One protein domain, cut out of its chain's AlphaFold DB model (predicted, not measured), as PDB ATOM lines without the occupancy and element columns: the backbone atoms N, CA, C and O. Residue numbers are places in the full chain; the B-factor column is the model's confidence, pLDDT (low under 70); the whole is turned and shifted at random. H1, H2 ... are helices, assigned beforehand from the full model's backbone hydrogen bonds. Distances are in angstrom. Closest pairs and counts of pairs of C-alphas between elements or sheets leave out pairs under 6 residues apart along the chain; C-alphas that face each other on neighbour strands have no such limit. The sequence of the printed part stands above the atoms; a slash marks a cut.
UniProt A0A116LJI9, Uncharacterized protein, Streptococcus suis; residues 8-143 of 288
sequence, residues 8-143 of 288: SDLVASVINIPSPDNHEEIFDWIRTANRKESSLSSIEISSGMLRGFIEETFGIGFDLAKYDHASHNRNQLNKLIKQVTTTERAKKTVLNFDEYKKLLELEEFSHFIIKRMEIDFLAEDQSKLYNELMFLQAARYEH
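Overview. This is residues 8 to 143 of the 288 residues of an uncharacterized protein of Streptococcus suis (UniProt A0A116LJI9). The longest helix, H8, runs along one side of a body of helices H4 to H8, where H5 and H7 are side by side and H4 and H6 reach steeply to H8's two ends. From this body a thin, open arm, residues 8 to 41 with H1, H2 and H3, extends and makes the length, with H2 at its far end. The 136 printed residues hold eight named helices, H1 to H8 in chain order, and no named strand: all helix. The whole is only just loose, close to compact, with a radius of gyration of the C-alphas of 17.2 A, and spans 56 by 36 by 29 A.

Arrangement. H8, residues 126 to 141, is the hub. It touches H4, residues 47 to 58, with 128 to 132 alone, C-alphas of Leu 129 and Thr 57 being closest at 5.4 A, a steep tilt of 62 degrees. It touches H6, residues 97 to 105, about perpendicular at 90 degrees, closest C-alphas Arg 140 and Glu 105, 5.2 A. H7, residues 107 to 117, forms a helical hairpin with H8; they only just touch, with 3 pairs of C-alphas within 8 A, closest Ser 110 and Leu 136, 6.9 A. H5, residues 70 to 84, touches H7 at a shallow tilt of 18 degrees, opposite ways, closest C-alphas Leu 80 and Phe 109, 6.5 A. Every O i to N i+4 pair is within hydrogen-bond range in H4, H6, H7 and H8, among others; in H5 9 of 11 are.

Along the chain. H1, residues 8 to 12, begins at C-alpha 8 (-46.361, 39.280, -7.553). H2 is residues 23 to 33, H3 37 to 40. H5 measures 21.8 A, and H8, 22.2 A, ends at C-alpha 141 (-58.197, 47.056, -0.265).

Size, cuts and confidence. The printed part has no cut. Links H4 to H5 and H5 to H6 are long. Confidence is under 70 in 40 residues, among them 11 to 41.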
ATOM      1  N   SER A   8     -46.878  39.380  -6.183       65.38
ATOM      2  CA  SER A   8     -46.361  39.280  -7.553       65.38
ATOM      3  C   SER A   8     -44.853  39.024  -7.575       65.38
ATOM      4  O   SER A   8     -44.403  38.115  -8.273       65.38
ATOM      5  N   ASP A   9     -44.081  39.749  -6.763       68.56
ATOM      6  CA  ASP A   9     -42.628  39.539  -6.650       68.56
ATOM      7  C   ASP A   9     -42.308  38.173  -6.031       68.56
ATOM      8  O   ASP A   9     -41.359  37.497  -6.439       68.56
ATOM      9  N   LEU A  10     -43.121  37.733  -5.065       71.12
ATOM     10  CA  LEU A  10     -42.988  36.413  -4.458       71.12
ATOM     11  C   LEU A  10     -43.167  35.302  -5.505       71.12
ATOM     12  O   LEU A  10     -42.343  34.389  -5.567       71.12
ATOM     13  N   VAL A  11     -44.187  35.404  -6.362       68.94
ATOM     14  CA  VAL A  11     -44.425  34.454  -7.462       68.94
ATOM     15  C   VAL A  11     -43.315  34.528  -8.510       68.94
ATOM     16  O   VAL A  11     -42.791  33.488  -8.912       68.94
ATOM     17  N   ALA A  12     -42.900  35.732  -8.913       65.38
ATOM     18  CA  ALA A  12     -41.816  35.932  -9.878       65.38
ATOM     19  C   ALA A  12     -40.474  35.356  -9.392       65.38
ATOM     20  O   ALA A  12     -39.638  34.949 -10.193       65.38
ATOM     21  N   SER A  13     -40.270  35.256  -8.073       67.69
ATOM     22  CA  SER A  13     -39.069  34.630  -7.505       67.69
ATOM     23  C   SER A  13     -38.990  33.111  -7.717       67.69
ATOM     24  O   SER A  13     -37.925  32.519  -7.525       67.69
ATOM     25  N   VAL A  14     -40.102  32.482  -8.105       65.94
ATOM     26  CA  VAL A  14     -40.240  31.028  -8.271       65.94
ATOM     27  C   VAL A  14     -40.618  30.653  -9.703       65.94
ATOM     28  O   VAL A  14     -40.214  29.600 -10.199       65.94
ATOM     29  N   ILE A  15     -41.362  31.515 -10.393       64.50
ATOM     30  CA  ILE A  15     -41.782  31.304 -11.773       64.50
ATOM     31  C   ILE A  15     -40.974  32.217 -12.687       64.50
ATOM     32  O   ILE A  15     -41.017  33.435 -12.559       64.50
ATOM     33  N   ASN A  16     -40.289  31.623 -13.663       59.47
ATOM     34  CA  ASN A  16     -39.650  32.389 -14.725       59.47
ATOM     35  C   ASN A  16     -40.749  32.930 -15.655       59.47
ATOM     36  O   ASN A  16     -41.403  32.152 -16.359       59.47
ATOM     37  N   ILE A  17     -41.003  34.236 -15.584       54.66
ATOM     38  CA  ILE A  17     -41.937  34.939 -16.467       54.66
ATOM     39  C   ILE A  17     -41.131  35.398 -17.694       54.66
ATOM     40  O   ILE A  17     -40.105  36.060 -17.508       54.66
ATOM     41  N   PRO A  18     -41.533  35.040 -18.928       49.62
ATOM     42  CA  PRO A  18     -40.865  35.505 -20.138       49.62
ATOM     43  C   PRO A  18     -40.860  37.032 -20.229       49.62
ATOM     44  O   PRO A  18     -41.749  37.699 -19.699       49.62
ATOM     45  N   SER A  19     -39.871  37.585 -20.934       47.12
ATOM     46  CA  SER A  19     -39.802  39.029 -21.174       47.12
ATOM     47  C   SER A  19     -41.072  39.528 -21.879       47.12
ATOM     48  O   SER A  19     -41.503  38.878 -22.837       47.12
ATOM     49  N   PRO A  20     -41.630  40.694 -21.488       44.47
ATOM     50  CA  PRO A  20     -42.804  41.292 -22.131       44.47
ATOM     51  C   PRO A  20     -42.627  41.551 -23.639       44.47
ATOM     52  O   PRO A  20     -43.618  41.684 -24.353       44.47
ATOM     53  N   ASP A  21     -41.387  41.576 -24.130       44.62
ATOM     54  CA  ASP A  21     -41.064  41.829 -25.537       44.62
ATOM     55  C   ASP A  21     -41.253  40.601 -26.454       44.62
ATOM     56  O   ASP A  21     -41.201  40.738 -27.676       44.62
ATOM     57  N   ASN A  22     -41.466  39.399 -25.897       53.81
ATOM     58  CA  ASN A  22     -41.607  38.165 -26.674       53.81
ATOM     59  C   ASN A  22     -43.033  37.601 -26.610       53.81
ATOM     60  O   ASN A  22     -43.349  36.719 -25.810       53.81
ATOM     61  N   HIS A  23     -43.901  38.110 -27.484       45.72
ATOM     62  CA  HIS A  23     -45.321  37.764 -27.493       45.72
ATOM     63  C   HIS A  23     -45.592  36.257 -27.656       45.72
ATOM     64  O   HIS A  23     -46.444  35.739 -26.942       45.72
ATOM     65  N   GLU A  24     -44.878  35.537 -28.530       49.91
ATOM     66  CA  GLU A  24     -45.084  34.086 -28.723       49.91
ATOM     67  C   GLU A  24     -44.731  33.274 -27.473       49.91
ATOM     68  O   GLU A  24     -45.491  32.395 -27.070       49.91
ATOM     69  N   GLU A  25     -43.627  33.610 -26.806       52.28
ATOM     70  CA  GLU A  25     -43.192  32.924 -25.585       52.28
ATOM     71  C   GLU A  25     -44.127  33.219 -24.406       52.28
ATOM     72  O   GLU A  25     -44.409  32.331 -23.602       52.28
ATOM     73  N   ILE A  26     -44.679  34.433 -24.338       48.00
ATOM     74  CA  ILE A  26     -45.746  34.786 -23.397       48.00
ATOM     75  C   ILE A  26     -47.000  33.955 -23.684       48.00
ATOM     76  O   ILE A  26     -47.567  33.386 -22.756       48.00
ATOM     77  N   PHE A  27     -47.424  33.830 -24.945       47.69
ATOM     78  CA  PHE A  27     -48.598  33.035 -25.317       47.69
ATOM     79  C   PHE A  27     -48.437  31.549 -24.975       47.69
ATOM     80  O   PHE A  27     -49.353  30.953 -24.403       47.69
ATOM     81  N   ASP A  28     -47.277  30.959 -25.256       53.41
ATOM     82  CA  ASP A  28     -46.984  29.569 -24.894       53.41
ATOM     83  C   ASP A  28     -46.839  29.382 -23.378       53.41
ATOM     84  O   ASP A  28     -47.284  28.370 -22.820       53.41
ATOM     85  N   TRP A  29     -46.284  30.374 -22.677       51.88
ATOM     86  CA  TRP A  29     -46.208  30.378 -21.219       51.88
ATOM     87  C   TRP A  29     -47.594  30.461 -20.575       51.88
ATOM     88  O   TRP A  29     -47.863  29.693 -19.662       51.88
ATOM     89  N   ILE A  30     -48.497  31.307 -21.080       49.59
ATOM     90  CA  ILE A  30     -49.899  31.399 -20.633       49.59
ATOM     91  C   ILE A  30     -50.603  30.052 -20.834       49.59
ATOM     92  O   ILE A  30     -51.193  29.497 -19.907       49.59
ATOM     93  N   ARG A  31     -50.469  29.468 -22.031       48.53
ATOM     94  CA  ARG A  31     -51.097  28.186 -22.386       48.53
ATOM     95  C   ARG A  31     -50.604  27.028 -21.514       48.53
ATOM     96  O   ARG A  31     -51.340  26.077 -21.259       48.53
ATOM     97  N   THR A  32     -49.358  27.103 -21.043       48.94
ATOM     98  CA  THR A  32     -48.763  26.128 -20.116       48.94
ATOM     99  C   THR A  32     -48.933  26.494 -18.636       48.94
ATOM    100  O   THR A  32     -48.824  25.604 -17.790       48.94
ATOM    101  N   ALA A  33     -49.247  27.749 -18.296       48.34
ATOM    102  CA  ALA A  33     -49.508  28.218 -16.933       48.34
ATOM    103  C   ALA A  33     -50.810  27.643 -16.354       48.34
ATOM    104  O   ALA A  33     -50.833  27.308 -15.174       48.34
ATOM    105  N   ASN A  34     -51.802  27.325 -17.196       42.81
ATOM    106  CA  ASN A  34     -52.990  26.537 -16.813       42.81
ATOM    107  C   ASN A  34     -52.666  25.127 -16.253       42.81
ATOM    108  O   ASN A  34     -53.566  24.385 -15.874       42.81
ATOM    109  N   ARG A  35     -51.385  24.721 -16.198       43.81
ATOM    110  CA  ARG A  35     -50.906  23.451 -15.617       43.81
ATOM    111  C   ARG A  35     -50.050  23.622 -14.346       43.81
ATOM    112  O   ARG A  35     -49.414  22.658 -13.912       43.81
ATOM    113  N   LYS A  36     -49.968  24.823 -13.760       48.56
ATOM    114  CA  LYS A  36     -48.942  25.192 -12.759       48.56
ATOM    115  C   LYS A  36     -49.404  25.329 -11.298       48.56
ATOM    116  O   LYS A  36     -48.712  25.968 -10.505       48.56
ATOM    117  N   GLU A  37     -50.424  24.577 -10.874       47.62
ATOM    118  CA  GLU A  37     -50.597  24.238  -9.440       47.62
ATOM    119  C   GLU A  37     -49.281  23.692  -8.826       47.62
ATOM    120  O   GLU A  37     -48.968  23.902  -7.656       47.62
ATOM    121  N   SER A  38     -48.444  23.045  -9.649       49.06
ATOM    122  CA  SER A  38     -47.159  22.462  -9.246       49.06
ATOM    123  C   SER A  38     -46.019  23.456  -8.979       49.06
ATOM    124  O   SER A  38     -45.072  23.081  -8.294       49.06
ATOM    125  N   SER A  39     -46.054  24.695  -9.491       54.38
ATOM    126  CA  SER A  39     -44.964  25.659  -9.244       54.38
ATOM    127  C   SER A  39     -45.203  26.524  -8.011       54.38
ATOM    128  O   SER A  39     -44.250  26.824  -7.294       54.38
ATOM    129  N   LEU A  40     -46.458  26.879  -7.716       62.50
ATOM    130  CA  LEU A  40     -46.802  27.631  -6.502       62.50
ATOM    131  C   LEU A  40     -46.700  26.770  -5.238       62.50
ATOM    132  O   LEU A  40     -46.360  27.287  -4.176       62.50
ATOM    133  N   SER A  41     -46.888  25.451  -5.357       63.50
ATOM    134  CA  SER A  41     -46.690  24.507  -4.248       63.50
ATOM    135  C   SER A  41     -45.246  24.445  -3.735       63.50
ATOM    136  O   SER A  41     -45.017  23.960  -2.631       63.50
ATOM    137  N   SER A  42     -44.273  24.969  -4.490       71.25
ATOM    138  CA  SER A  42     -42.880  25.081  -4.041       71.25
ATOM    139  C   SER A  42     -42.612  26.291  -3.133       71.25
ATOM    140  O   SER A  42     -41.544  26.376  -2.519       71.25
ATOM    141  N   ILE A  43     -43.568  27.223  -3.014       81.56
ATOM    142  CA  ILE A  43     -43.486  28.337  -2.066       81.56
ATOM    143  C   ILE A  43     -43.811  27.805  -0.671       81.56
ATOM    144  O   ILE A  43     -44.963  27.538  -0.339       81.56
ATOM    145  N   GLU A  44     -42.780  27.706   0.163       89.00
ATOM    146  CA  GLU A  44     -42.893  27.291   1.559       89.00
ATOM    147  C   GLU A  44     -42.404  28.403   2.493       89.00
ATOM    148  O   GLU A  44     -41.206  28.675   2.630       89.00
ATOM    149  N   ILE A  45     -43.341  29.054   3.181       91.88
ATOM    150  CA  ILE A  45     -43.059  30.162   4.092       91.88
ATOM    151  C   ILE A  45     -43.207  29.673   5.517       91.88
ATOM    152  O   ILE A  45     -44.292  29.538   6.077       91.88
ATOM    153  N   SER A  46     -42.074  29.415   6.153       92.31
ATOM    154  CA  SER A  46     -42.108  28.992   7.543       92.31
ATOM    155  C   SER A  46     -42.393  30.147   8.505       92.31
ATOM    156  O   SER A  46     -41.927  31.268   8.309       92.31
ATOM    157  N   SER A  47     -43.048  29.849   9.627       90.69
ATOM    158  CA  SER A  47     -43.290  30.826  10.706       90.69
ATOM    159  C   SER A  47     -42.023  31.548  11.197       90.69
ATOM    160  O   SER A  47     -42.094  32.696  11.627       90.69
ATOM    161  N   GLY A  48     -40.852  30.905  11.119       91.12
ATOM    162  CA  GLY A  48     -39.563  31.532  11.427       91.12
ATOM    163  C   GLY A  48     -39.121  32.557  10.378       91.12
ATOM    164  O   GLY A  48     -38.655  33.626  10.752       91.12
ATOM    165  N   MET A  49     -39.321  32.260   9.088       93.56
ATOM    166  CA  MET A  49     -39.051  33.210   7.997       93.56
ATOM    167  C   MET A  49     -39.960  34.427   8.103       93.56
ATOM    168  O   MET A  49     -39.486  35.547   7.969       93.56
ATOM    169  N   LEU A  50     -41.240  34.206   8.415       94.19
ATOM    170  CA  LEU A  50     -42.195  35.289   8.605       94.19
ATOM    171  C   LEU A  50     -41.795  36.205   9.768       94.19
ATOM    172  O   LEU A  50     -41.791  37.418   9.611       94.19
ATOM    173  N   ARG A  51     -41.398  35.639  10.915       93.25
ATOM    174  CA  ARG A  51     -40.893  36.431  12.050       93.25
ATOM    175  C   ARG A  51     -39.643  37.221  11.684       93.25
ATOM    176  O   ARG A  51     -39.600  38.405  11.975       93.25
ATOM    177  N   GLY A  52     -38.666  36.577  11.044       92.69
ATOM    178  CA  GLY A  52     -37.427  37.238  10.629       92.69
ATOM    179  C   GLY A  52     -37.691  38.394   9.668       92.69
ATOM    180  O   GLY A  52     -37.198  39.490   9.888       92.69
ATOM    181  N   PHE A  53     -38.550  38.179   8.670       94.69
ATOM    182  CA  PHE A  53     -38.970  39.225   7.743       94.69
ATOM    183  C   PHE A  53     -39.678  40.384   8.449       94.69
ATOM    184  O   PHE A  53     -39.363  41.537   8.172       94.69
ATOM    185  N   ILE A  54     -40.617  40.094   9.359       93.75
ATOM    186  CA  ILE A  54     -41.350  41.140  10.076       93.75
ATOM    187  C   ILE A  54     -40.408  41.923  11.007       93.75
ATOM    188  O   ILE A  54     -40.505  43.144  11.078       93.75
ATOM    189  N   GLU A  55     -39.486  41.243  11.691       92.12
ATOM    190  CA  GLU A  55     -38.491  41.880  12.559       92.12
ATOM    191  C   GLU A  55     -37.539  42.775  11.757       92.12
ATOM    192  O   GLU A  55     -37.337  43.929  12.122       92.12
ATOM    193  N   GLU A  56     -37.014  42.280  10.633       91.56
ATOM    194  CA  GLU A  56     -36.101  43.022   9.752       91.56
ATOM    195  C   GLU A  56     -36.784  44.225   9.083       91.56
ATOM    196  O   GLU A  56     -36.183  45.283   8.934       91.56
ATOM    197  N   THR A  57     -38.036  44.064   8.655       91.62
ATOM    198  CA  THR A  57     -38.737  45.062   7.833       91.62
ATOM    199  C   THR A  57     -39.471  46.095   8.682       91.62
ATOM    200  O   THR A  57     -39.449  47.277   8.360       91.62
ATOM    201  N   PHE A  58     -40.115  45.672   9.771       90.81
ATOM    202  CA  PHE A  58     -40.975  46.538  10.587       90.81
ATOM    203  C   PHE A  58     -40.398  46.832  11.976       90.81
ATOM    204  O   PHE A  58     -41.005  47.585  12.730       90.81
ATOM    205  N   GLY A  59     -39.258  46.235  12.343       88.00
ATOM    206  CA  GLY A  59     -38.642  46.408  13.664       88.00
ATOM    207  C   GLY A  59     -39.371  45.682  14.802       88.00
ATOM    208  O   GLY A  59     -38.992  45.823  15.962       88.00
ATOM    209  N   ILE A  60     -40.402  44.886  14.500       90.88
ATOM    210  CA  ILE A  60     -41.215  44.206  15.515       90.88
ATOM    211  C   ILE A  60     -40.431  43.018  16.074       90.88
ATOM    212  O   ILE A  60     -40.267  41.992  15.413       90.88
ATOM    213  N   GLY A  61     -39.979  43.143  17.318       88.88
ATOM    214  CA  GLY A  61     -39.123  42.152  17.956       88.88
ATOM    215  C   GLY A  61     -39.815  40.820  18.246       88.88
ATOM    216  O   GLY A  61     -40.844  40.771  18.934       88.88
ATOM    217  N   PHE A  62     -39.215  39.717  17.788       89.50
ATOM    218  CA  PHE A  62     -39.628  38.357  18.137       89.50
ATOM    219  C   PHE A  62     -38.561  37.586  18.914       89.50
ATOM    220  O   PHE A  62     -38.864  36.487  19.382       89.50
ATOM    221  N   ASP A  63     -37.338  38.080  19.076       86.81
ATOM    222  CA  ASP A  63     -36.336  37.422  19.920       86.81
ATOM    223  C   ASP A  63     -36.598  37.652  21.424       86.81
ATOM    224  O   ASP A  63     -36.585  38.778  21.917       86.81
ATOM    225  N   LEU A  64     -36.811  36.555  22.163       85.31
ATOM    226  CA  LEU A  64     -37.072  36.559  23.608       85.31
ATOM    227  C   LEU A  64     -35.893  37.083  24.431       85.31
ATOM    228  O   LEU A  64     -36.105  37.536  25.549       85.31
ATOM    229  N   ALA A  65     -34.670  36.975  23.910       85.12
ATOM    230  CA  ALA A  65     -33.477  37.458  24.594       85.12
ATOM    231  C   ALA A  65     -33.238  38.961  24.373       85.12
ATOM    232  O   ALA A  65     -32.470  39.564  25.116       85.12
ATOM    233  N   LYS A  66     -33.875  39.550  23.351       81.56
ATOM    234  CA  LYS A  66     -33.609  40.919  22.891       81.56
ATOM    235  C   LYS A  66     -34.761  41.888  23.166       81.56
ATOM    236  O   LYS A  66     -34.502  43.077  23.316       81.56
ATOM    237  N   TYR A  67     -36.005  41.405  23.240       81.31
ATOM    238  CA  TYR A  67     -37.187  42.265  23.345       81.31
ATOM    239  C   TYR A  67     -38.172  41.807  24.426       81.31
ATOM    240  O   TYR A  67     -38.615  40.655  24.439       81.31
ATOM    241  N   ASP A  68     -38.628  42.749  25.253       80.25
ATOM    242  CA  ASP A  68     -39.549  42.491  26.372       80.25
ATOM    243  C   ASP A  68     -40.934  41.989  25.919       80.25
ATOM    244  O   ASP A  68     -41.603  41.216  26.612       80.25
ATOM    245  N   HIS A  69     -41.378  42.378  24.720       82.50
ATOM    246  CA  HIS A  69     -42.683  42.001  24.165       82.50
ATOM    247  C   HIS A  69     -42.641  40.798  23.211       82.50
ATOM    248  O   HIS A  69     -43.692  40.351  22.735       82.50
ATOM    249  N   ALA A  70     -41.469  40.194  22.986       85.62
ATOM    250  CA  ALA A  70     -41.285  39.121  22.007       85.62
ATOM    251  C   ALA A  70     -42.204  37.911  22.235       85.62
ATOM    252  O   ALA A  70     -42.745  37.346  21.282       85.62
ATOM    253  N   SER A  71     -42.430  37.512  23.491       88.12
ATOM    254  CA  SER A  71     -43.325  36.388  23.815       88.12
ATOM    255  C   SER A  71     -44.764  36.672  23.382       88.12
ATOM    256  O   SER A  71     -45.432  35.834  22.770       88.12
ATOM    257  N   HIS A  72     -45.234  37.892  23.641       89.12
ATOM    258  CA  HIS A  72     -46.569  38.317  23.259       89.12
ATOM    259  C   HIS A  72     -46.709  38.421  21.734       89.12
ATOM    260  O   HIS A  72     -47.667  37.875  21.183       89.12
ATOM    261  N   ASN A  73     -45.729  39.022  21.051       91.31
ATOM    262  CA  ASN A  73     -45.699  39.145  19.589       91.31
ATOM    263  C   ASN A  73     -45.724  37.766  18.914       91.31
ATOM    264  O   ASN A  73     -46.549  37.515  18.035       91.31
ATOM    265  N   ARG A  74     -44.900  36.820  19.392       91.31
ATOM    266  CA  ARG A  74     -44.909  35.420  18.926       91.31
ATOM    267  C   ARG A  74     -46.282  34.775  19.082       91.31
ATOM    268  O   ARG A  74     -46.744  34.096  18.168       91.31
ATOM    269  N   ASN A  75     -46.929  34.965  20.230       91.12
ATOM    270  CA  ASN A  75     -48.236  34.373  20.504       91.12
ATOM    271  C   ASN A  75     -49.344  34.975  19.636       91.12
ATOM    272  O   ASN A  75     -50.192  34.226  19.157       91.12
ATOM    273  N   GLN A  76     -49.338  36.293  19.415       93.69
ATOM    274  CA  GLN A  76     -50.289  36.954  18.517       93.69
ATOM    275  C   GLN A  76     -50.107  36.478  17.074       93.69
ATOM    276  O   GLN A  76     -51.068  36.001  16.475       93.69
ATOM    277  N   LEU A  77     -48.875  36.486  16.560       94.19
ATOM    278  CA  LEU A  77     -48.588  36.007  15.209       94.19
ATOM    279  C   LEU A  77     -48.993  34.537  15.023       94.19
ATOM    280  O   LEU A  77     -49.629  34.187  14.037       94.19
ATOM    281  N   ASN A  78     -48.702  33.670  15.998       92.12
ATOM    282  CA  ASN A  78     -49.113  32.266  15.928       92.12
ATOM    283  C   ASN A  78     -50.639  32.087  15.944       92.12
ATOM    284  O   ASN A  78     -51.131  31.122  15.369       92.12
ATOM    285  N   LYS A  79     -51.391  32.966  16.623       94.25
ATOM    286  CA  LYS A  79     -52.863  32.938  16.578       94.25
ATOM    287  C   LYS A  79     -53.376  33.284  15.183       94.25
ATOM    288  O   LYS A  79     -54.277  32.601  14.721       94.25
ATOM    289  N   LEU A  80     -52.779  34.279  14.530       96.00
ATOM    290  CA  LEU A  80     -53.139  34.701  13.172       96.00
ATOM    291  C   LEU A  80     -52.811  33.608  12.146       96.00
ATOM    292  O   LEU A  80     -53.672  33.211  11.375       96.00
ATOM    293  N   ILE A  81     -51.619  33.009  12.228       94.31
ATOM    294  CA  ILE A  81     -51.226  31.872  11.376       94.31
ATOM    295  C   ILE A  81     -52.217  30.700  11.509       94.31
ATOM    296  O   ILE A  81     -52.605  30.097  10.517       94.31
ATOM    297  N   LYS A  82     -52.683  30.391  12.725       94.06
ATOM    298  CA  LYS A  82     -53.663  29.313  12.963       94.06
ATOM    299  C   LYS A  82     -55.035  29.548  12.325       94.06
ATOM    300  O   LYS A  82     -55.813  28.604  12.263       94.06
ATOM    301  N   GLN A  83     -55.358  30.775  11.914       93.94
ATOM    302  CA  GLN A  83     -56.611  31.054  11.210       93.94
ATOM    303  C   GLN A  83     -56.554  30.613   9.744       93.94
ATOM    304  O   GLN A  83     -57.597  30.340   9.161       93.94
ATOM    305  N   VAL A  84     -55.353  30.516   9.165       91.56
ATOM    306  CA  VAL A  84     -55.160  30.232   7.736       91.56
ATOM    307  C   VAL A  84     -54.528  28.870   7.457       91.56
ATOM    308  O   VAL A  84     -54.611  28.402   6.331       91.56
ATOM    309  N   THR A  85     -53.925  28.220   8.459       92.00
ATOM    310  CA  THR A  85     -53.321  26.887   8.311       92.00
ATOM    311  C   THR A  85     -53.479  26.018   9.560       92.00
ATOM    312  O   THR A  85     -53.703  26.504  10.676       92.00
ATOM    313  N   THR A  86     -53.307  24.705   9.392       86.31
ATOM    314  CA  THR A  86     -53.306  23.741  10.498       86.31
ATOM    315  C   THR A  86     -51.929  23.685  11.151       86.31
ATOM    316  O   THR A  86     -50.906  23.505  10.497       86.31
ATOM    317  N   THR A  87     -51.877  23.796  12.479       84.19
ATOM    318  CA  THR A  87     -50.611  23.734  13.224       84.19
ATOM    319  C   THR A  87     -50.508  22.463  14.050       84.19
ATOM    320  O   THR A  87     -51.399  22.180  14.852       84.19
ATOM    321  N   GLU A  88     -49.380  21.768  13.957       80.88
ATOM    322  CA  GLU A  88     -49.077  20.624  14.813       80.88
ATOM    323  C   GLU A  88     -48.137  21.003  15.962       80.88
ATOM    324  O   GLU A  88     -47.201  21.796  15.817       80.88
ATOM    325  N   ARG A  89     -48.369  20.413  17.139       76.25
ATOM    326  CA  ARG A  89     -47.520  20.640  18.313       76.25
ATOM    327  C   ARG A  89     -46.097  20.152  18.026       76.25
ATOM    328  O   ARG A  89     -45.911  19.045  17.539       76.25
ATOM    329  N   ALA A  90     -45.107  20.968  18.387       74.31
ATOM    330  CA  ALA A  90     -43.675  20.688  18.218       74.31
ATOM    331  C   ALA A  90     -43.183  20.546  16.762       74.31
ATOM    332  O   ALA A  90     -42.007  20.247  16.559       74.31
ATOM    333  N   LYS A  91     -44.024  20.829  15.759       81.06
ATOM    334  CA  LYS A  91     -43.593  20.956  14.363       81.06
ATOM    335  C   LYS A  91     -43.536  22.419  13.939       81.06
ATOM    336  O   LYS A  91     -44.264  23.271  14.447       81.06
ATOM    337  N   LYS A  92     -42.638  22.710  12.998       83.62
ATOM    338  CA  LYS A  92     -42.539  24.025  12.365       83.62
ATOM    339  C   LYS A  92     -43.765  24.217  11.475       83.62
ATOM    340  O   LYS A  92     -43.980  23.423  10.569       83.62
ATOM    341  N   THR A  93     -44.542  25.269  11.715       89.81
ATOM    342  CA  THR A  93     -45.614  25.655  10.792       89.81
ATOM    343  C   THR A  93     -45.007  26.245   9.527       89.81
ATOM    344  O   THR A  93     -44.139  27.126   9.616       89.81
ATOM    345  N   VAL A  94     -45.471  25.748   8.385       91.38
ATOM    346  CA  VAL A  94     -45.118  26.183   7.035       91.38
ATOM    347  C   VAL A  94     -46.419  26.543   6.335       91.38
ATOM    348  O   VAL A  94     -47.373  25.783   6.428       91.38
ATOM    349  N   LEU A  95     -46.441  27.720   5.723       90.31
ATOM    350  CA  LEU A  95     -47.535  28.226   4.910       90.31
ATOM    351  C   LEU A  95     -47.183  27.984   3.445       90.31
ATOM    352  O   LEU A  95     -46.062  28.308   3.038       90.31
ATOM    353  N   ASN A  96     -48.120  27.455   2.667       88.44
ATOM    354  CA  ASN A  96     -48.034  27.530   1.210       88.44
ATOM    355  C   ASN A  96     -48.411  28.944   0.712       88.44
ATOM    356  O   ASN A  96     -48.728  29.833   1.510       88.44
ATOM    357  N   PHE A  97     -48.360  29.165  -0.604       82.00
ATOM    358  CA  PHE A  97     -48.694  30.462  -1.201       82.00
ATOM    359  C   PHE A  97     -50.104  30.951  -0.828       82.00
ATOM    360  O   PHE A  97     -50.249  32.088  -0.379       82.00
ATOM    361  N   ASP A  98     -51.122  30.097  -0.935       80.31
ATOM    362  CA  ASP A  98     -52.515  30.482  -0.684       80.31
ATOM    363  C   ASP A  98     -52.773  30.781   0.793       80.31
ATOM    364  O   ASP A  98     -53.471  31.734   1.139       80.31
ATOM    365  N   GLU A  99     -52.191  29.988   1.692       88.69
ATOM    366  CA  GLU A  99     -52.268  30.223   3.134       88.69
ATOM    367  C   GLU A  99     -51.549  31.525   3.518       88.69
ATOM    368  O   GLU A  99     -52.011  32.253   4.399       88.69
ATOM    369  N   TYR A 100     -50.440  31.851   2.847       89.88
ATOM    370  CA  TYR A 100     -49.745  33.120   3.041       89.88
ATOM    371  C   TYR A 100     -50.547  34.309   2.506       89.88
ATOM    372  O   TYR A 100     -50.704  35.286   3.234       89.88
ATOM    373  N   LYS A 101     -51.114  34.218   1.295       84.56
ATOM    374  CA  LYS A 101     -52.020  35.234   0.733       84.56
ATOM    375  C   LYS A 101     -53.168  35.524   1.701       84.56
ATOM    376  O   LYS A 101     -53.340  36.668   2.112       84.56
ATOM    377  N   LYS A 102     -53.861  34.477   2.162       87.38
ATOM    378  CA  LYS A 102     -54.956  34.596   3.140       87.38
ATOM    379  C   LYS A 102     -54.516  35.293   4.423       87.38
ATOM    380  O   LYS A 102     -55.280  36.070   4.980       87.38
ATOM    381  N   LEU A 103     -53.292  35.047   4.901       92.94
ATOM    382  CA  LEU A 103     -52.763  35.723   6.091       92.94
ATOM    383  C   LEU A 103     -52.646  37.239   5.889       92.94
ATOM    384  O   LEU A 103     -52.941  37.984   6.820       92.94
ATOM    385  N   LEU A 104     -52.213  37.689   4.706       87.94
ATOM    386  CA  LEU A 104     -52.066  39.116   4.393       87.94
ATOM    387  C   LEU A 104     -53.417  39.828   4.261       87.94
ATOM    388  O   LEU A 104     -53.521  41.010   4.582       87.94
ATOM    389  N   GLU A 105     -54.449  39.103   3.837       84.88
ATOM    390  CA  GLU A 105     -55.817  39.613   3.705       84.88
ATOM    391  C   GLU A 105     -56.525  39.788   5.065       84.88
ATOM    392  O   GLU A 105     -57.496  40.542   5.159       84.88
ATOM    393  N   LEU A 106     -56.040  39.140   6.137       89.50
ATOM    394  CA  LEU A 106     -56.626  39.265   7.475       89.50
ATOM    395  C   LEU A 106     -56.475  40.686   8.033       89.50
ATOM    396  O   LEU A 106     -55.370  41.202   8.242       89.50
ATOM    397  N   GLU A 107     -57.603  41.293   8.400       88.62
ATOM    398  CA  GLU A 107     -57.633  42.607   9.041       88.62
ATOM    399  C   GLU A 107     -56.853  42.617  10.365       88.62
ATOM    400  O   GLU A 107     -56.129  43.574  10.661       88.62
ATOM    401  N   GLU A 108     -56.949  41.542  11.145       92.50
ATOM    402  CA  GLU A 108     -56.244  41.394  12.413       92.50
ATOM    403  C   GLU A 108     -54.729  41.284  12.225       92.50
ATOM    404  O   GLU A 108     -53.975  41.714  13.105       92.50
ATOM    405  N   PHE A 109     -54.267  40.750  11.089       94.56
ATOM    406  CA  PHE A 109     -52.843  40.694  10.769       94.56
ATOM    407  C   PHE A 109     -52.296  42.087  10.454       94.56
ATOM    408  O   PHE A 109     -51.294  42.494  11.045       94.56
ATOM    409  N   SER A 110     -52.995  42.876   9.636       90.38
ATOM    410  CA  SER A 110     -52.595  44.268   9.392       90.38
ATOM    411  C   SER A 110     -52.644  45.123  10.657       90.38
ATOM    412  O   SER A 110     -51.708  45.885  10.902       90.38
ATOM    413  N   HIS A 111     -53.675  44.970  11.493       91.56
ATOM    414  CA  HIS A 111     -53.737  45.652  12.788       91.56
ATOM    415  C   HIS A 111     -52.581  45.257  13.703       91.56
ATOM    416  O   HIS A 111     -52.035  46.113  14.398       91.56
ATOM    417  N   PHE A 112     -52.200  43.977  13.719       93.75
ATOM    418  CA  PHE A 112     -51.045  43.516  14.480       93.75
ATOM    419  C   PHE A 112     -49.759  44.218  14.026       93.75
ATOM    420  O   PHE A 112     -49.037  44.722  14.884       93.75
ATOM    421  N   ILE A 113     -49.501  44.300  12.715       92.88
ATOM    422  CA  ILE A 113     -48.316  44.981  12.171       92.88
ATOM    423  C   ILE A 113     -48.319  46.465  12.559       92.88
ATOM    424  O   ILE A 113     -47.392  46.914  13.228       92.88
ATOM    425  N   ILE A 114     -49.388  47.203  12.239       89.88
ATOM    426  CA  ILE A 114     -49.474  48.654  12.485       89.88
ATOM    427  C   ILE A 114     -49.334  48.970  13.977       89.88
ATOM    428  O   ILE A 114     -48.490  49.769  14.375       89.88
ATOM    429  N   LYS A 115     -50.105  48.282  14.828       89.19
ATOM    430  CA  LYS A 115     -50.084  48.517  16.275       89.19
ATOM    431  C   LYS A 115     -48.715  48.236  16.888       89.19
ATOM    432  O   LYS A 115     -48.347  48.856  17.881       89.19
ATOM    433  N   ARG A 116     -47.976  47.256  16.362       87.06
ATOM    434  CA  ARG A 116     -46.643  46.921  16.880       87.06
ATOM    435  C   ARG A 116     -45.567  47.851  16.358       87.06
ATOM    436  O   ARG A 116     -44.672  48.175  17.128       87.06
ATOM    437  N   MET A 117     -45.699  48.342  15.130       82.81
ATOM    438  CA  MET A 117     -44.846  49.414  14.620       82.81
ATOM    439  C   MET A 117     -44.935  50.672  15.490       82.81
ATOM    440  O   MET A 117     -43.911  51.290  15.735       82.81
ATOM    441  N   GLU A 118     -46.115  51.028  16.009       77.94
ATOM    442  CA  GLU A 118     -46.270  52.187  16.909       77.94
ATOM    443  C   GLU A 118     -45.547  52.025  18.260       77.94
ATOM    444  O   GLU A 118     -45.199  53.019  18.894       77.94
ATOM    445  N   ILE A 119     -45.337  50.784  18.713       74.25
ATOM    446  CA  ILE A 119     -44.733  50.474  20.019       74.25
ATOM    447  C   ILE A 119     -43.216  50.278  19.889       74.25
ATOM    448  O   ILE A 119     -42.463  50.784  20.715       74.25
ATOM    449  N   ASP A 120     -42.780  49.564  18.847       62.66
ATOM    450  CA  ASP A 120     -41.409  49.074  18.663       62.66
ATOM    451  C   ASP A 120     -40.789  49.615  17.352       62.66
ATOM    452  O   ASP A 120     -40.207  48.861  16.570       62.66
ATOM    453  N   PHE A 121     -40.936  50.916  17.058       63.66
ATOM    454  CA  PHE A 121     -40.460  51.502  15.794       63.66
ATOM    455  C   PHE A 121     -38.922  51.542  15.708       63.66
ATOM    456  O   PHE A 121     -38.283  52.520  16.098       63.66
ATOM    457  N   LEU A 122     -38.324  50.465  15.198       66.44
ATOM    458  CA  LEU A 122     -36.869  50.291  15.071       66.44
ATOM    459  C   LEU A 122     -36.438  49.822  13.671       66.44
ATOM    460  O   LEU A 122     -35.352  49.269  13.515       66.44
ATOM    461  N   ALA A 123     -37.277  50.001  12.651       77.50
ATOM    462  CA  ALA A 123     -36.933  49.588  11.295       77.50
ATOM    463  C   ALA A 123     -35.765  50.416  10.731       77.50
ATOM    464  O   ALA A 123     -35.856  51.641  10.615       77.50
ATOM    465  N   GLU A 124     -34.680  49.734  10.360       79.62
ATOM    466  CA  GLU A 124     -33.480  50.363   9.797       79.62
ATOM    467  C   GLU A 124     -33.714  50.841   8.352       79.62
ATOM    468  O   GLU A 124     -33.261  51.921   7.975       79.62
ATOM    469  N   ASP A 125     -34.472  50.074   7.560       86.88
ATOM    470  CA  ASP A 125     -34.804  50.391   6.167       86.88
ATOM    471  C   ASP A 125     -36.246  50.905   6.039       86.88
ATOM    472  O   ASP A 125     -37.210  50.150   5.880       86.88
ATOM    473  N   GLN A 126     -36.382  52.229   6.096       84.75
ATOM    474  CA  GLN A 126     -37.668  52.919   5.991       84.75
ATOM    475  C   GLN A 126     -38.322  52.745   4.614       84.75
ATOM    476  O   GLN A 126     -39.542  52.636   4.524       84.75
ATOM    477  N   SER A 127     -37.536  52.680   3.533       86.75
ATOM    478  CA  SER A 127     -38.092  52.522   2.183       86.75
ATOM    479  C   SER A 127     -38.733  51.148   2.024       86.75
ATOM    480  O   SER A 127     -39.878  51.044   1.577       86.75
ATOM    481  N   LYS A 128     -38.029  50.098   2.461       88.94
ATOM    482  CA  LYS A 128     -38.563  48.737   2.476       88.94
ATOM    483  C   LYS A 128     -39.822  48.651   3.341       88.94
ATOM    484  O   LYS A 128     -40.818  48.103   2.884       88.94
ATOM    485  N   LEU A 129     -39.813  49.240   4.538       89.94
ATOM    486  CA  LEU A 129     -40.985  49.298   5.417       89.94
ATOM    487  C   LEU A 129     -42.211  49.901   4.724       89.94
ATOM    488  O   LEU A 129     -43.279  49.289   4.751       89.94
ATOM    489  N   TYR A 130     -42.072  51.080   4.111       85.00
ATOM    490  CA  TYR A 130     -43.201  51.754   3.468       85.00
ATOM    491  C   TYR A 130     -43.751  50.951   2.290       85.00
ATOM    492  O   TYR A 130     -44.968  50.810   2.171       85.00
ATOM    493  N   ASN A 131     -42.875  50.372   1.465       83.50
ATOM    494  CA  ASN A 131     -43.292  49.535   0.341       83.50
ATOM    495  C   ASN A 131     -44.073  48.305   0.822       83.50
ATOM    496  O   ASN A 131     -45.174  48.039   0.346       83.50
ATOM    497  N   GLU A 132     -43.549  47.590   1.817       88.88
ATOM    498  CA  GLU A 132     -44.202  46.397   2.358       88.88
ATOM    499  C   GLU A 132     -45.533  46.735   3.044       88.88
ATOM    500  O   GLU A 132     -46.524  46.024   2.872       88.88
ATOM    501  N   LEU A 133     -45.610  47.864   3.753       87.94
ATOM    502  CA  LEU A 133     -46.870  48.338   4.324       87.94
ATOM    503  C   LEU A 133     -47.900  48.663   3.234       87.94
ATOM    504  O   LEU A 133     -49.075  48.336   3.402       87.94
ATOM    505  N   MET A 134     -47.476  49.260   2.116       78.31
ATOM    506  CA  MET A 134     -48.356  49.533   0.981       78.31
ATOM    507  C   MET A 134     -48.902  48.253   0.354       78.31
ATOM    508  O   MET A 134     -50.105  48.180   0.110       78.31
ATOM    509  N   PHE A 135     -48.069  47.229   0.158       81.06
ATOM    510  CA  PHE A 135     -48.535  45.931  -0.338       81.06
ATOM    511  C   PHE A 135     -49.535  45.278   0.623       81.06
ATOM    512  O   PHE A 135     -50.559  44.757   0.187       81.06
ATOM    513  N   LEU A 136     -49.305  45.389   1.935       84.06
ATOM    514  CA  LEU A 136     -50.249  44.905   2.943       84.06
ATOM    515  C   LEU A 136     -51.591  45.658   2.908       84.06
ATOM    516  O   LEU A 136     -52.645  45.043   3.053       84.06
ATOM    517  N   GLN A 137     -51.578  46.981   2.704       78.94
ATOM    518  CA  GLN A 137     -52.817  47.753   2.539       78.94
ATOM    519  C   GLN A 137     -53.529  47.422   1.224       78.94
ATOM    520  O   GLN A 137     -54.756  47.318   1.215       78.94
ATOM    521  N   ALA A 138     -52.786  47.220   0.134       70.19
ATOM    522  CA  ALA A 138     -53.344  46.837  -1.161       70.19
ATOM    523  C   ALA A 138     -54.066  45.483  -1.082       70.19
ATOM    524  O   ALA A 138     -55.222  45.394  -1.489       70.19
ATOM    525  N   ALA A 139     -53.449  44.482  -0.444       69.62
ATOM    526  CA  ALA A 139     -54.059  43.167  -0.226       69.62
ATOM    527  C   ALA A 139     -55.395  43.253   0.538       69.62
ATOM    528  O   ALA A 139     -56.326  42.496   0.275       69.62
ATOM    529  N   ARG A 140     -55.535  44.209   1.467       71.31
ATOM    530  CA  ARG A 140     -56.809  44.461   2.161       71.31
ATOM    531  C   ARG A 140     -57.817  45.214   1.309       71.31
ATOM    532  O   ARG A 140     -59.018  44.959   1.411       71.31
ATOM    533  N   TYR A 141     -57.344  46.182   0.529       66.38
ATOM    534  CA  TYR A 141     -58.197  47.056  -0.265       66.38
ATOM    535  C   TYR A 141     -59.063  46.260  -1.245       66.38
ATOM    536  O   TYR A 141     -60.252  46.565  -1.346       66.38
ATOM    537  N   GLU A 142     -58.536  45.190  -1.848       64.69
ATOM    538  CA  GLU A 142     -59.252  44.302  -2.784       64.69
ATOM    539  C   GLU A 142     -60.574  43.732  -2.231       64.69
ATOM    540  O   GLU A 142     -61.528  43.492  -2.974       64.69
ATOM    541  N   HIS A 143     -60.685  43.585  -0.910       64.44
ATOM    542  CA  HIS A 143     -61.880  43.039  -0.256       64.44
ATOM    543  C   HIS A 143     -62.880  44.112   0.195       64.44
ATOM    544  O   HIS A 143     -63.953  43.803   0.719       64.44
TER     545      HIS A 143